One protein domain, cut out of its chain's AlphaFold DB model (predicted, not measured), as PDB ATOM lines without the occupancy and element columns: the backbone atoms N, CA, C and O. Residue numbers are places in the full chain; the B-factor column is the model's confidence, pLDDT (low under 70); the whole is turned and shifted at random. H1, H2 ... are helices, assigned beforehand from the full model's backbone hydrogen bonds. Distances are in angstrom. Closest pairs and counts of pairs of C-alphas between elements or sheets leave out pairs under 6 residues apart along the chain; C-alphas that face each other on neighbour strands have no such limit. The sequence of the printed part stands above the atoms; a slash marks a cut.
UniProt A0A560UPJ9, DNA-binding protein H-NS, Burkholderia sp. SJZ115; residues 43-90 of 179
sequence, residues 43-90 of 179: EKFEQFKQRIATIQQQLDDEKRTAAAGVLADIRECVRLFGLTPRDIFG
ATOM      1  N   GLU A  43     241.347 188.791 161.812       85.75
ATOM      2  CA  GLU A  43     240.697 187.656 161.144       85.75
ATOM      3  C   GLU A  43     240.675 186.410 162.040       85.75
ATOM      4  O   GLU A  43     239.627 185.797 162.243       85.75
ATOM      5  N   LYS A  44     241.808 186.081 162.671       86.62
ATOM      6  CA  LYS A  44     241.903 184.962 163.616       86.62
ATOM      7  C   LYS A  44     240.997 185.149 164.839       86.62
ATOM      8  O   LYS A  44     240.433 184.182 165.349       86.62
ATOM      9  N   PHE A  45     240.824 186.386 165.305       91.19
ATOM     10  CA  PHE A  45     239.888 186.712 166.379       91.19
ATOM     11  C   PHE A  45     238.426 186.472 165.970       91.19
ATOM     12  O   PHE A  45     237.673 185.874 166.742       91.19
ATOM     13  N   GLU A  46     238.029 186.854 164.754       92.62
ATOM     14  CA  GLU A  46     236.688 186.569 164.226       92.62
ATOM     15  C   GLU A  46     236.457 185.064 164.020       92.62
ATOM     16  O   GLU A  46     235.410 184.543 164.410       92.62
ATOM     17  N   GLN A  47     237.460 184.328 163.531       92.06
ATOM     18  CA  GLN A  47     237.410 182.863 163.445       92.06
ATOM     19  C   GLN A  47     237.188 182.220 164.823       92.06
ATOM     20  O   GLN A  47     236.385 181.295 164.967       92.06
ATOM     21  N   PHE A  48     237.851 182.721 165.871       95.31
ATOM     22  CA  PHE A  48     237.620 182.237 167.232       95.31
ATOM     23  C   PHE A  48     236.214 182.552 167.742       95.31
ATOM     24  O   PHE A  48     235.601 181.681 168.357       95.31
ATOM     25  N   LYS A  49     235.660 183.734 167.449       95.88
ATOM     26  CA  LYS A  49     234.263 184.049 167.792       95.88
ATOM     27  C   LYS A  49     233.279 183.118 167.095       95.88
ATOM     28  O   LYS A  49     232.381 182.595 167.750       95.88
ATOM     29  N   GLN A  50     233.463 182.878 165.797       97.12
ATOM     30  CA  GLN A  50     232.625 181.954 165.031       97.12
ATOM     31  C   GLN A  50     232.704 180.533 165.597       97.12
ATOM     32  O   GLN A  50     231.679 179.870 165.768       97.12
ATOM     33  N   ARG A  51     233.907 180.081 165.967       96.31
ATOM     34  CA  ARG A  51     234.110 178.778 166.607       96.31
ATOM     35  C   ARG A  51     233.426 178.692 167.971       96.31
ATOM     36  O   ARG A  51     232.795 177.680 168.256       96.31
ATOM     37  N   ILE A  52     233.506 179.742 168.792       97.44
ATOM     38  CA  ILE A  52     232.794 179.812 170.076       97.44
ATOM     39  C   ILE A  52     231.284 179.724 169.850       97.44
ATOM     40  O   ILE A  52     230.635 178.911 170.499       97.44
ATOM     41  N   ALA A  53     230.738 180.508 168.917       97.19
ATOM     42  CA  ALA A  53     229.310 180.500 168.614       97.19
ATOM     43  C   ALA A  53     228.835 179.118 168.140       97.19
ATOM     44  O   ALA A  53     227.829 178.607 168.622       97.19
ATOM     45  N   THR A  54     229.610 178.476 167.263       97.75
ATOM     46  CA  THR A  54     229.315 177.126 166.763       97.75
ATOM     47  C   THR A  54     229.310 176.100 167.895       97.75
ATOM     48  O   THR A  54     228.366 175.326 168.025       97.75
ATOM     49  N   ILE A  55     230.334 176.115 168.755       97.88
ATOM     50  CA  ILE A  55     230.431 175.190 169.895       97.88
ATOM     51  C   ILE A  55     229.302 175.442 170.903       97.88
ATOM     52  O   ILE A  55     228.751 174.493 171.453       97.88
ATOM     53  N   GLN A  56     228.936 176.702 171.149       97.19
ATOM     54  CA  GLN A  56     227.813 177.045 172.026       97.19
ATOM     55  C   GLN A  56     226.490 176.512 171.479       97.19
ATOM     56  O   GLN A  56     225.730 175.905 172.228       97.19
ATOM     57  N   GLN A  57     226.252 176.673 170.177       97.81
ATOM     58  CA  GLN A  57     225.060 176.138 169.528       97.81
ATOM     59  C   GLN A  57     224.997 174.610 169.643       97.81
ATOM     60  O   GLN A  57     223.982 174.075 170.078       97.81
ATOM     61  N   GLN A  58     226.100 173.916 169.348       96.81
ATOM     62  CA  GLN A  58     226.191 172.461 169.504       96.81
ATOM     63  C   GLN A  58     225.908 172.019 170.942       96.81
ATOM     64  O   GLN A  58     225.196 171.047 171.165       96.81
ATOM     65  N   LEU A  59     226.435 172.745 171.927       96.00
ATOM     66  CA  LEU A  59     226.219 172.445 173.338       96.00
ATOM     67  C   LEU A  59     224.752 172.630 173.746       96.00
ATOM     68  O   LEU A  59     224.232 171.847 174.538       96.00
ATOM     69  N   ASP A  60     224.081 173.654 173.228       97.06
ATOM     70  CA  ASP A  60     222.666 173.886 173.505       97.06
ATOM     71  C   ASP A  60     221.772 172.844 172.824       97.06
ATOM     72  O   ASP A  60     220.813 172.372 173.439       97.06
ATOM     73  N   ASP A  61     222.104 172.431 171.603       96.56
ATOM     74  CA  ASP A  61     221.393 171.364 170.895       96.56
ATOM     75  C   ASP A  61     221.592 170.000 171.575       96.56
ATOM     76  O   ASP A  61     220.625 169.260 171.786       96.56
ATOM     77  N   GLU A  62     222.808 169.703 172.038       97.19
ATOM     78  CA  GLU A  62     223.098 168.488 172.803       97.19
ATOM     79  C   GLU A  62     222.367 168.495 174.150       97.19
ATOM     80  O   GLU A  62     221.728 167.514 174.524       97.19
ATOM     81  N   LYS A  63     222.359 169.628 174.865       97.44
ATOM     82  CA  LYS A  63     221.584 169.780 176.107       97.44
ATOM     83  C   LYS A  63     220.095 169.564 175.890       97.44
ATOM     84  O   LYS A  63     219.452 168.961 176.743       97.44
ATOM     85  N   ARG A  64     219.531 170.070 174.789       95.94
ATOM     86  CA  ARG A  64     218.113 169.865 174.451       95.94
ATOM     87  C   ARG A  64     217.825 168.394 174.196       95.94
ATOM     88  O   ARG A  64     216.838 167.883 174.717       95.94
ATOM     89  N   THR A  65     218.694 167.722 173.448       96.25
ATOM     90  CA  THR A  65     218.560 166.296 173.128       96.25
ATOM     91  C   THR A  65     218.680 165.440 174.388       96.25
ATOM     92  O   THR A  65     217.792 164.638 174.678       96.25
ATOM     93  N   ALA A  66     219.704 165.689 175.207       96.06
ATOM     94  CA  ALA A  66     219.887 165.032 176.495       96.06
ATOM     95  C   ALA A  66     218.701 165.285 177.441       96.06
ATOM     96  O   ALA A  66     218.182 164.352 178.051       96.06
ATOM     97  N   ALA A  67     218.215 166.529 177.529       95.44
ATOM     98  CA  ALA A  67     217.053 166.868 178.349       95.44
ATOM     99  C   ALA A  67     215.768 166.185 177.857       95.44
ATOM    100  O   ALA A  67     214.952 165.772 178.677       95.44
ATOM    101  N   ALA A  68     215.582 166.045 176.541       95.62
ATOM    102  CA  ALA A  68     214.438 165.344 175.969       95.62
ATOM    103  C   ALA A  68     214.451 163.847 176.314       95.62
ATOM    104  O   ALA A  68     213.406 163.316 176.689       95.62
ATOM    105  N   GLY A  69     215.621 163.199 176.251       97.12
ATOM    106  CA  GLY A  69     215.795 161.804 176.668       97.12
ATOM    107  C   GLY A  69     215.463 161.603 178.147       97.12
ATOM    108  O   GLY A  69     214.557 160.847 178.480       97.12
ATOM    109  N   VAL A  70     216.089 162.390 179.027       97.44
ATOM    110  CA  VAL A  70     215.823 162.336 180.477       97.44
ATOM    111  C   VAL A  70     214.342 162.584 180.790       97.44
ATOM    112  O   VAL A  70     213.765 161.941 181.664       97.44
ATOM    113  N   LEU A  71     213.692 163.506 180.076       96.12
ATOM    114  CA  LEU A  71     212.272 163.781 180.276       96.12
ATOM    115  C   LEU A  71     211.382 162.602 179.858       96.12
ATOM    116  O   LEU A  71     210.343 162.390 180.485       96.12
ATOM    117  N   ALA A  72     211.756 161.850 178.821       96.38
ATOM    118  CA  ALA A  72     211.048 160.636 178.425       96.38
ATOM    119  C   ALA A  72     211.142 159.563 179.522       96.38
ATOM    120  O   ALA A  72     210.106 159.058 179.954       96.38
ATOM    121  N   ASP A  73     212.342 159.325 180.055       96.38
ATOM    122  CA  ASP A  73     212.578 158.356 181.132       96.38
ATOM    123  C   ASP A  73     211.813 158.731 182.409       96.38
ATOM    124  O   ASP A  73     211.170 157.890 183.044       96.38
ATOM    125  N   ILE A  74     211.811 160.022 182.770       95.62
ATOM    126  CA  ILE A  74     211.035 160.526 183.911       95.62
ATOM    127  C   ILE A  74     209.543 160.289 183.676       95.62
ATOM    128  O   ILE A  74     208.852 159.829 184.581       95.62
ATOM    129  N   ARG A  75     209.023 160.582 182.478       95.31
ATOM    130  CA  ARG A  75     207.604 160.356 182.156       95.31
ATOM    131  C   ARG A  75     207.230 158.879 182.248       95.31
ATOM    132  O   ARG A  75     206.139 158.566 182.722       95.31
ATOM    133  N   GLU A  76     208.120 157.983 181.837       96.62
ATOM    134  CA  GLU A  76     207.909 156.546 181.988       96.62
ATOM    135  C   GLU A  76     207.902 156.125 183.461       96.62
ATOM    136  O   GLU A  76     206.958 155.460 183.890       96.62
ATOM    137  N   CYS A  77     208.866 156.588 184.261       95.19
ATOM    138  CA  CYS A  77     208.889 156.358 185.707       95.19
ATOM    139  C   CYS A  77     207.598 156.852 186.379       95.19
ATOM    140  O   CYS A  77     206.986 156.138 187.172       95.19
ATOM    141  N   VAL A  78     207.140 158.054 186.020       95.50
ATOM    142  CA  VAL A  78     205.884 158.628 186.522       95.50
ATOM    143  C   VAL A  78     204.694 157.731 186.188       95.50
ATOM    144  O   VAL A  78     203.855 157.487 187.054       95.50
ATOM    145  N   ARG A  79     204.639 157.193 184.964       94.75
ATOM    146  CA  ARG A  79     203.567 156.289 184.527       94.75
ATOM    147  C   ARG A  79     203.615 154.934 185.238       94.75
ATOM    148  O   ARG A  79     202.562 154.421 185.601       94.75
ATOM    149  N   LEU A  80     204.802 154.350 185.414       95.12
ATOM    150  CA  LEU A  80     204.982 153.022 186.014       95.12
ATOM    151  C   LEU A  80     204.695 153.011 187.515       95.12
ATOM    152  O   LEU A  80     204.050 152.092 188.010       95.12
ATOM    153  N   PHE A  81     205.158 154.035 188.231       95.25
ATOM    154  CA  PHE A  81     205.030 154.116 189.686       95.25
ATOM    155  C   PHE A  81     203.838 154.968 190.146       95.25
ATOM    156  O   PHE A  81     203.604 155.081 191.345       95.25
ATOM    157  N   GLY A  82     203.086 155.569 189.218       93.44
ATOM    158  CA  GLY A  82     201.942 156.424 189.546       93.44
ATOM    159  C   GLY A  82     202.333 157.675 190.337       93.44
ATOM    160  O   GLY A  82     201.563 158.127 191.181       93.44
ATOM    161  N   LEU A  83     203.532 158.215 190.094       93.38
ATOM    162  CA  LEU A  83     204.036 159.381 190.821       93.38
ATOM    163  C   LEU A  83     203.172 160.600 190.511       93.38
ATOM    164  O   LEU A  83     202.902 160.925 189.354       93.38
ATOM    165  N   THR A  84     202.768 161.323 191.545       90.44
ATOM    166  CA  THR A  84     202.055 162.585 191.368       90.44
ATOM    167  C   THR A  84     203.051 163.744 191.271       90.44
ATOM    168  O   THR A  84     204.178 163.644 191.765       90.44
ATOM    169  N   PRO A  85     202.669 164.903 190.699       87.44
ATOM    170  CA  PRO A  85     203.519 166.095 190.729       87.44
ATOM    171  C   PRO A  85     203.956 166.479 192.149       87.44
ATOM    172  O   PRO A  85     205.035 167.036 192.333       87.44
ATOM    173  N   ARG A  86     203.143 166.149 193.157       87.94
ATOM    174  CA  ARG A  86     203.469 166.359 194.568       87.94
ATOM    175  C   ARG A  86     204.662 165.513 195.018       87.94
ATOM    176  O   ARG A  86     205.488 166.017 195.766       87.94
ATOM    177  N   ASP A  87     204.795 164.286 194.527       87.75
ATOM    178  CA  ASP A  87     205.902 163.385 194.883       87.75
ATOM    179  C   ASP A  87     207.221 163.799 194.213       87.75
ATOM    180  O   ASP A  87     208.300 163.565 194.750       87.75
ATOM    181  N   ILE A  88     207.134 164.460 193.053       88.75
ATOM    182  CA  ILE A  88     208.291 164.921 192.267       88.75
ATOM    183  C   ILE A  88     208.779 166.296 192.740       88.75
ATOM    184  O   ILE A  88     209.980 166.535 192.857       88.75
ATOM    185  N   PHE A  89     207.851 167.225 192.982       87.31
ATOM    186  CA  PHE A  89     208.147 168.637 193.253       87.31
ATOM    187  C   PHE A  89     207.934 169.044 194.719       87.31
ATOM    188  O   PHE A  89     208.342 170.138 195.121       87.31
ATOM    189  N   GLY A  90     207.308 168.185 195.527       86.81
ATOM    190  CA  GLY A  90     206.949 168.462 196.914       86.81
ATOM    191  C   GLY A  90     205.815 169.481 197.075       86.81
ATOM    192  O   GLY A  90     205.286 170.060 196.123       86.81
TER     193      GLY A  90
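AT A GLANCE: This is residues 43 to 90 of the 179 residues of the protein "DNA-binding protein H-NS" of Burkholderia sp. SJZ115 (UniProt A0A560UPJ9). One long, nearly straight helix, H1, makes almost the whole length, and past its last residue, Phe 81, the backbone turns off sideways into a small foot that holds the short helix H2, much like an L with one long limb. Residues 43 to 73 of H1 stand free. The printed part has 48 residues with two named helices, H1 then H2, and no named strand; the class is all helix. It is extended, a rod with a radius of gyration of the C-alphas of 18.4 A and spans of 57 by 19 by 6 A.

IN THESE COORDINATES: H1, residues 43 to 81, runs 56.7 A from C-alpha 43 at (240.697, 187.656, 161.144) to C-alpha 81 at (205.030, 154.116, 189.686). H2, residues 85 to 89, ends with C-alpha 89 at (208.147, 168.637, 193.253).

HOW THE PARTS SIT: H1 and H2 are apart, with no C-alpha of the one within 8 A of the other. A tight link of 3 residues joins them. In H1 and H2 every O i to N i+4 pair is within hydrogen-bond range.

THE WHOLE: The C-alphas of Glu 43 and Gly 82, the two farthest apart, are 57.3 A apart. The printed part has no cut. Its mean pLDDT is 94.3, and no printed residue is under 70.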